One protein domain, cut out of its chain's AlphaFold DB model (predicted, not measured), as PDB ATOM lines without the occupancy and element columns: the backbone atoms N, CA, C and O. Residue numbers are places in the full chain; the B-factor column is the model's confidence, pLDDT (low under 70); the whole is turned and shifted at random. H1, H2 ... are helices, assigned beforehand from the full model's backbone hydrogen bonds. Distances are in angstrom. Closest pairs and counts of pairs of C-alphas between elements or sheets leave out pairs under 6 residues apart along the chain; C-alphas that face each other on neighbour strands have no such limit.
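Overview. This is residues 342 to 401 of the 401 residues of an uncharacterized protein of Planctomycetes bacterium Poly30 (UniProt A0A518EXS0). With little regular structure, a small body made mostly of loops holds two short helices set apart, H1 and H2, and a tail, residues 391 to 401, sticks out from it and makes much of the length. The printed part has 60 residues, with H1 then H2 along the chain and no named strand; the class is all helix, though named elements hold only 16 residues. The whole is loose, with a radius of gyration of the C-alphas of 14.2 A, and elongated, spanning 45 by 26 by 16 A.

Along the chain. H1, residues 355 to 363, begins at C-alpha 355 (-39.935, -11.043, -22.699) and is 12.4 A long. H2, residues 375 to 381, is 9.8 A long and ends at C-alpha 381 (-24.251, 6.004, -28.227).

Arrangement. H1 and H2 are apart, joined by a long link of 11 residues. In both helices every O i to N i+4 pair is within hydrogen-bond range. Residues 352 to 357, of which 355 to 357 belong to H1, stand free.

Size, cuts and confidence. The C-alphas of Asn 364 and Arg 401, 45.4 A apart, are the two farthest apart. The printed part has no cut. Residues 387 to 401 have pLDDT under 70.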
ATOM      1  N   VAL A 342     -27.561  -4.306 -29.373       91.19
ATOM      2  CA  VAL A 342     -27.548  -3.074 -30.170       91.19
ATOM      3  C   VAL A 342     -28.520  -3.253 -31.341       91.19
ATOM      4  O   VAL A 342     -28.258  -4.091 -32.212       91.19
ATOM      5  N   PRO A 343     -29.649  -2.519 -31.374       91.19
ATOM      6  CA  PRO A 343     -30.538  -2.517 -32.528       91.19
ATOM      7  C   PRO A 343     -29.849  -1.939 -33.766       91.19
ATOM      8  O   PRO A 343     -28.955  -1.103 -33.656       91.19
ATOM      9  N   ARG A 344     -30.266  -2.410 -34.945       85.56
ATOM     10  CA  ARG A 344     -29.623  -2.110 -36.240       85.56
ATOM     11  C   ARG A 344     -30.563  -1.506 -37.266       85.56
ATOM     12  O   ARG A 344     -30.099  -1.024 -38.284       85.56
ATOM     13  N   ASP A 345     -31.861  -1.575 -37.008       87.69
ATOM     14  CA  ASP A 345     -32.918  -1.023 -37.838       87.69
ATOM     15  C   ASP A 345     -34.120  -0.678 -36.958       87.69
ATOM     16  O   ASP A 345     -34.148  -1.037 -35.782       87.69
ATOM     17  N   GLU A 346     -35.095   0.045 -37.507       89.25
ATOM     18  CA  GLU A 346     -36.205   0.625 -36.739       89.25
ATOM     19  C   GLU A 346     -37.289  -0.387 -36.298       89.25
ATOM     20  O   GLU A 346     -38.254   0.003 -35.639       89.25
ATOM     21  N   ARG A 347     -37.172  -1.677 -36.646       90.19
ATOM     22  CA  ARG A 347     -38.184  -2.702 -36.328       90.19
ATOM     23  C   ARG A 347     -38.110  -3.143 -34.854       90.19
ATOM     24  O   ARG A 347     -37.079  -2.960 -34.205       90.19
ATOM     25  N   PRO A 348     -39.171  -3.775 -34.307       91.31
ATOM     26  CA  PRO A 348     -39.151  -4.318 -32.951       91.31
ATOM     27  C   PRO A 348     -37.971  -5.272 -32.718       91.31
ATOM     28  O   PRO A 348     -37.860  -6.319 -33.356       91.31
ATOM     29  N   PHE A 349     -37.094  -4.919 -31.782       91.94
ATOM     30  CA  PHE A 349     -35.834  -5.625 -31.559       91.94
ATOM     31  C   PHE A 349     -36.003  -6.845 -30.643       91.94
ATOM     32  O   PHE A 349     -36.876  -6.893 -29.764       91.94
ATOM     33  N   GLY A 350     -35.114  -7.825 -30.827       88.25
ATOM     34  CA  GLY A 350     -34.904  -8.914 -29.876       88.25
ATOM     35  C   GLY A 350     -36.072  -9.889 -29.743       88.25
ATOM     36  O   GLY A 350     -36.282 -10.410 -28.654       88.25
ATOM     37  N   THR A 351     -36.860 -10.116 -30.796       88.12
ATOM     38  CA  THR A 351     -38.025 -11.027 -30.772       88.12
ATOM     39  C   THR A 351     -37.667 -12.483 -30.456       88.12
ATOM     40  O   THR A 351     -38.528 -13.228 -29.999       88.12
ATOM     41  N   GLN A 352     -36.406 -12.871 -30.649       85.81
ATOM     42  CA  GLN A 352     -35.840 -14.162 -30.257       85.81
ATOM     43  C   GLN A 352     -35.512 -14.277 -28.756       85.81
ATOM     44  O   GLN A 352     -35.191 -15.366 -28.285       85.81
ATOM     45  N   TYR A 353     -35.538 -13.170 -28.006       91.75
ATOM     46  CA  TYR A 353     -35.227 -13.152 -26.577       91.75
ATOM     47  C   TYR A 353     -36.492 -13.314 -25.716       91.75
ATOM     48  O   TYR A 353     -37.566 -12.852 -26.115       91.75
ATOM     49  N   PRO A 354     -36.373 -13.890 -24.502       92.56
ATOM     50  CA  PRO A 354     -37.438 -13.864 -23.502       92.56
ATOM     51  C   PRO A 354     -37.959 -12.445 -23.245       92.56
ATOM     52  O   PRO A 354     -37.212 -11.462 -23.333       92.56
ATOM     53  N   LYS A 355     -39.245 -12.329 -22.899       92.56
ATOM     54  CA  LYS A 355     -39.935 -11.043 -22.699       92.56
ATOM     55  C   LYS A 355     -39.222 -10.174 -21.662       92.56
ATOM     56  O   LYS A 355     -39.063  -8.976 -21.864       92.56
ATOM     57  N   GLU A 356     -38.710 -10.800 -20.613       95.50
ATOM     58  CA  GLU A 356     -38.021 -10.192 -19.479       95.50
ATOM     59  C   GLU A 356     -36.725  -9.485 -19.914       95.50
ATOM     60  O   GLU A 356     -36.418  -8.398 -19.420       95.50
ATOM     61  N   ILE A 357     -35.992 -10.059 -20.878       94.88
ATOM     62  CA  ILE A 357     -34.799  -9.443 -21.486       94.88
ATOM     63  C   ILE A 357     -35.210  -8.220 -22.308       94.88
ATOM     64  O   ILE A 357     -34.609  -7.157 -22.178       94.88
ATOM     65  N   ARG A 358     -36.271  -8.330 -23.117       95.19
ATOM     66  CA  ARG A 358     -36.771  -7.201 -23.918       95.19
ATOM     67  C   ARG A 358     -37.242  -6.051 -23.020       95.19
ATOM     68  O   ARG A 358     -36.928  -4.901 -23.293       95.19
ATOM     69  N   GLU A 359     -37.895  -6.351 -21.900       97.38
ATOM     70  CA  GLU A 359     -38.279  -5.360 -20.886       97.38
ATOM     71  C   GLU A 359     -37.082  -4.735 -20.152       97.38
ATOM     72  O   GLU A 359     -37.142  -3.557 -19.801       97.38
ATOM     73  N   MET A 360     -35.976  -5.462 -19.936       97.81
ATOM     74  CA  MET A 360     -34.726  -4.853 -19.452       97.81
ATOM     75  C   MET A 360     -34.187  -3.813 -20.440       97.81
ATOM     76  O   MET A 360     -33.721  -2.757 -20.012       97.81
ATOM     77  N   LEU A 361     -34.296  -4.078 -21.747       97.62
ATOM     78  CA  LEU A 361     -33.897  -3.136 -22.795       97.62
ATOM     79  C   LEU A 361     -34.832  -1.915 -22.890       97.62
ATOM     80  O   LEU A 361     -34.378  -0.839 -23.269       97.62
ATOM     81  N   VAL A 362     -36.105  -2.032 -22.494       97.88
ATOM     82  CA  VAL A 362     -36.974  -0.858 -22.286       97.88
ATOM     83  C   VAL A 362     -36.510  -0.070 -21.056       97.88
ATOM     84  O   VAL A 362     -36.239   1.125 -21.146       97.88
ATOM     85  N   ARG A 363     -36.328  -0.737 -19.905       98.06
ATOM     86  CA  ARG A 363     -35.938  -0.081 -18.639       98.06
ATOM     87  C   ARG A 363     -34.586   0.636 -18.693       98.06
ATOM     88  O   ARG A 363     -34.414   1.630 -17.996       98.06
ATOM     89  N   ASN A 364     -33.632   0.147 -19.487       96.75
ATOM     90  CA  ASN A 364     -32.325   0.793 -19.661       96.75
ATOM     91  C   ASN A 364     -32.295   1.851 -20.789       96.75
ATOM     92  O   ASN A 364     -31.237   2.420 -21.061       96.75
ATOM     93  N   GLY A 365     -33.436   2.116 -21.439       97.00
ATOM     94  CA  GLY A 365     -33.575   3.113 -22.500       97.00
ATOM     95  C   GLY A 365     -32.997   2.704 -23.859       97.00
ATOM     96  O   GLY A 365     -32.789   3.580 -24.696       97.00
ATOM     97  N   THR A 366     -32.715   1.418 -24.095       96.88
ATOM     98  CA  THR A 366     -32.332   0.888 -25.423       96.88
ATOM     99  C   THR A 366     -33.537   0.835 -26.365       96.88
ATOM    100  O   THR A 366     -33.402   1.132 -27.553       96.88
ATOM    101  N   LEU A 367     -34.713   0.477 -25.841       97.31
ATOM    102  CA  LEU A 367     -35.971   0.347 -26.580       97.31
ATOM    103  C   LEU A 367     -37.069   1.245 -25.992       97.31
ATOM    104  O   LEU A 367     -37.014   1.635 -24.826       97.31
ATOM    105  N   ASN A 368     -38.085   1.523 -26.802       97.44
ATOM    106  CA  ASN A 368     -39.356   2.115 -26.387       97.44
ATOM    107  C   ASN A 368     -40.311   1.015 -25.874       97.44
ATOM    108  O   ASN A 368     -40.027  -0.177 -26.013       97.44
ATOM    109  N   GLU A 369     -41.463   1.385 -25.305       96.56
ATOM    110  CA  GLU A 369     -42.434   0.428 -24.731       96.56
ATOM    111  C   GLU A 369     -43.006  -0.585 -25.747       96.56
ATOM    112  O   GLU A 369     -43.389  -1.689 -25.368       96.56
ATOM    113  N   ASP A 370     -43.015  -0.248 -27.040       95.12
ATOM    114  CA  ASP A 370     -43.409  -1.131 -28.151       95.12
ATOM    115  C   ASP A 370     -42.271  -2.058 -28.645       95.12
ATOM    116  O   ASP A 370     -42.426  -2.796 -29.622       95.12
ATOM    117  N   PHE A 371     -41.126  -2.034 -27.957       95.75
ATOM    118  CA  PHE A 371     -39.870  -2.708 -28.291       95.75
ATOM    119  C   PHE A 371     -39.177  -2.242 -29.587       95.75
ATOM    120  O   PHE A 371     -38.235  -2.907 -30.033       95.75
ATOM    121  N   THR A 372     -39.579  -1.118 -30.187       95.81
ATOM    122  CA  THR A 372     -38.775  -0.439 -31.223       95.81
ATOM    123  C   THR A 372     -37.564   0.269 -30.596       95.81
ATOM    124  O   THR A 372     -37.559   0.517 -29.386       95.81
ATOM    125  N   PRO A 373     -36.501   0.595 -31.354       95.88
ATOM    126  CA  PRO A 373     -35.316   1.242 -30.792       95.88
ATOM    127  C   PRO A 373     -35.567   2.679 -30.331       95.88
ATOM    128  O   PRO A 373     -36.213   3.477 -31.013       95.88
ATOM    129  N   ASN A 374     -34.963   3.049 -29.204       96.12
ATOM    130  CA  ASN A 374     -34.938   4.432 -28.753       96.12
ATOM    131  C   ASN A 374     -33.895   5.228 -29.565       96.12
ATOM    132  O   ASN A 374     -32.685   5.001 -29.448       96.12
ATOM    133  N   ARG A 375     -34.365   6.167 -30.399       93.56
ATOM    134  CA  ARG A 375     -33.509   6.953 -31.308       93.56
ATOM    135  C   ARG A 375     -32.544   7.887 -30.573       93.56
ATOM    136  O   ARG A 375     -31.418   8.053 -31.033       93.56
ATOM    137  N   ASP A 376     -32.940   8.442 -29.428       94.75
ATOM    138  CA  ASP A 376     -32.093   9.349 -28.642       94.75
ATOM    139  C   ASP A 376     -30.918   8.595 -28.008       94.75
ATOM    140  O   ASP A 376     -29.776   9.055 -28.043       94.75
ATOM    141  N   THR A 377     -31.166   7.389 -27.485       95.50
ATOM    142  CA  THR A 377     -30.108   6.485 -27.015       95.50
ATOM    143  C   THR A 377     -29.210   6.031 -28.161       95.50
ATOM    144  O   THR A 377     -27.991   6.053 -27.992       95.50
ATOM    145  N   ALA A 378     -29.770   5.680 -29.324       92.00
ATOM    146  CA  ALA A 378     -28.974   5.308 -30.492       92.00
ATOM    147  C   ALA A 378     -28.037   6.449 -30.929       92.00
ATOM    148  O   ALA A 378     -26.827   6.244 -31.022       92.00
ATOM    149  N   ALA A 379     -28.560   7.669 -31.086       90.81
ATOM    150  CA  ALA A 379     -27.769   8.849 -31.435       90.81
ATOM    151  C   ALA A 379     -26.687   9.159 -30.384       90.81
ATOM    152  O   ALA A 379     -25.521   9.354 -30.729       90.81
ATOM    153  N   ARG A 380     -27.042   9.132 -29.091       93.75
ATOM    154  CA  ARG A 380     -26.122   9.371 -27.963       93.75
ATOM    155  C   ARG A 380     -24.992   8.343 -27.864       93.75
ATOM    156  O   ARG A 380     -23.912   8.684 -27.389       93.75
ATOM    157  N   LEU A 381     -25.233   7.095 -28.269       91.69
ATOM    158  CA  LEU A 381     -24.251   6.004 -28.227       91.69
ATOM    159  C   LEU A 381     -23.541   5.761 -29.573       91.69
ATOM    160  O   LEU A 381     -22.710   4.855 -29.666       91.69
ATOM    161  N   GLY A 382     -23.837   6.567 -30.600       88.12
ATOM    162  CA  GLY A 382     -23.248   6.440 -31.936       88.12
ATOM    163  C   GLY A 382     -23.692   5.181 -32.690       88.12
ATOM    164  O   GLY A 382     -22.944   4.664 -33.519       88.12
ATOM    165  N   TRP A 383     -24.876   4.649 -32.380       88.62
ATOM    166  CA  TRP A 383     -25.453   3.500 -33.073       88.62
ATOM    167  C   TRP A 383     -26.135   3.945 -34.366       88.62
ATOM    168  O   TRP A 383     -26.988   4.832 -34.359       88.62
ATOM    169  N   GLN A 384     -25.775   3.302 -35.474       82.75
ATOM    170  CA  GLN A 384     -26.431   3.503 -36.761       82.75
ATOM    171  C   GLN A 384     -27.616   2.539 -36.862       82.75
ATOM    172  O   GLN A 384     -27.445   1.323 -36.785       82.75
ATOM    173  N   LEU A 385     -28.818   3.102 -36.993       83.38
ATOM    174  CA  LEU A 385     -30.023   2.361 -37.349       83.38
ATOM    175  C   LEU A 385     -30.168   2.452 -38.868       83.38
ATOM    176  O   LEU A 385     -30.663   3.452 -39.390       83.38
ATOM    177  N   ASP A 386     -29.703   1.428 -39.573       73.38
ATOM    178  CA  ASP A 386     -29.956   1.289 -40.999       73.38
ATOM    179  C   ASP A 386     -31.451   1.071 -41.220       73.38
ATOM    180  O   ASP A 386     -32.093   0.272 -40.539       73.38
ATOM    181  N   ILE A 387     -32.018   1.696 -42.250       54.81
ATOM    182  CA  ILE A 387     -33.302   1.239 -42.786       54.81
ATOM    183  C   ILE A 387     -32.998  -0.041 -43.571       54.81
ATOM    184  O   ILE A 387     -32.846  -0.024 -44.794       54.81
ATOM    185  N   GLY A 388     -32.830  -1.151 -42.842       45.25
ATOM    186  CA  GLY A 388     -32.605  -2.469 -43.425       45.25
ATOM    187  C   GLY A 388     -33.675  -2.752 -44.481       45.25
ATOM    188  O   GLY A 388     -34.806  -2.282 -44.320       45.25
ATOM    189  N   PRO A 389     -33.348  -3.488 -45.564       40.59
ATOM    190  CA  PRO A 389     -34.270  -3.684 -46.671       40.59
ATOM    191  C   PRO A 389     -35.607  -4.157 -46.114       40.59
ATOM    192  O   PRO A 389     -35.676  -5.177 -45.416       40.59
ATOM    193  N   VAL A 390     -36.648  -3.362 -46.377       37.12
ATOM    194  CA  VAL A 390     -38.011  -3.707 -45.997       37.12
ATOM    195  C   VAL A 390     -38.243  -5.093 -46.570       37.12
ATOM    196  O   VAL A 390     -38.130  -5.288 -47.780       37.12
ATOM    197  N   ALA A 391     -38.534  -6.055 -45.697       39.25
ATOM    198  CA  ALA A 391     -39.105  -7.314 -46.127       39.25
ATOM    199  C   ALA A 391     -40.507  -6.968 -46.628       39.25
ATOM    200  O   ALA A 391     -41.481  -7.010 -45.878       39.25
ATOM    201  N   THR A 392     -40.586  -6.504 -47.875       32.94
ATOM    202  CA  THR A 392     -41.837  -6.294 -48.577       32.94
ATOM    203  C   THR A 392     -42.471  -7.661 -48.672       32.94
ATOM    204  O   THR A 392     -42.071  -8.498 -49.481       32.94
ATOM    205  N   ASN A 393     -43.437  -7.906 -47.786       34.25
ATOM    206  CA  ASN A 393     -44.271  -9.088 -47.833       34.25
ATOM    207  C   ASN A 393     -44.833  -9.172 -49.252       34.25
ATOM    208  O   ASN A 393     -45.697  -8.378 -49.627       34.25
ATOM    209  N   ALA A 394     -44.342 -10.127 -50.047       35.00
ATOM    210  CA  ALA A 394     -44.724 -10.273 -51.454       35.00
ATOM    211  C   ALA A 394     -46.243 -10.494 -51.633       35.00
ATOM    212  O   ALA A 394     -46.778 -10.321 -52.724       35.00
ATOM    213  N   HIS A 395     -46.943 -10.803 -50.538       35.31
ATOM    214  CA  HIS A 395     -48.395 -10.862 -50.439       35.31
ATOM    215  C   HIS A 395     -49.134  -9.517 -50.572       35.31
ATOM    216  O   HIS A 395     -50.254  -9.527 -51.072       35.31
ATOM    217  N   GLU A 396     -48.570  -8.369 -50.176       30.25
ATOM    218  CA  GLU A 396     -49.309  -7.088 -50.243       30.25
ATOM    219  C   GLU A 396     -49.208  -6.401 -51.613       30.25
ATOM    220  O   GLU A 396     -50.140  -5.711 -52.035       30.25
ATOM    221  N   ALA A 397     -48.131  -6.643 -52.367       29.33
ATOM    222  CA  ALA A 397     -47.953  -6.091 -53.714       29.33
ATOM    223  C   ALA A 397     -48.923  -6.686 -54.760       29.33
ATOM    224  O   ALA A 397     -49.155  -6.073 -55.802       29.33
ATOM    225  N   LEU A 398     -49.511  -7.854 -54.477       35.31
ATOM    226  CA  LEU A 398     -50.476  -8.541 -55.346       35.31
ATOM    227  C   LEU A 398     -51.940  -8.138 -55.095       35.31
ATOM    228  O   LEU A 398     -52.812  -8.536 -55.857       35.31
ATOM    229  N   ALA A 399     -52.225  -7.323 -54.073       34.22
ATOM    230  CA  ALA A 399     -53.578  -6.841 -53.775       34.22
ATOM    231  C   ALA A 399     -53.935  -5.506 -54.472       34.22
ATOM    232  O   ALA A 399     -54.999  -4.939 -54.212       34.22
ATOM    233  N   ARG A 400     -53.043  -4.963 -55.317       37.16
ATOM    234  CA  ARG A 400     -53.231  -3.691 -56.050       37.16
ATOM    235  C   ARG A 400     -52.713  -3.736 -57.498       37.16
ATOM    236  O   ARG A 400     -52.049  -2.798 -57.944       37.16
ATOM    237  N   ARG A 401     -53.025  -4.807 -58.227       35.12
ATOM    238  CA  ARG A 401     -53.000  -4.859 -59.698       35.12
ATOM    239  C   ARG A 401     -54.221  -5.607 -60.208       35.12
ATOM    240  O   ARG A 401     -54.599  -6.583 -59.531       35.12
TER     241      ARG A 401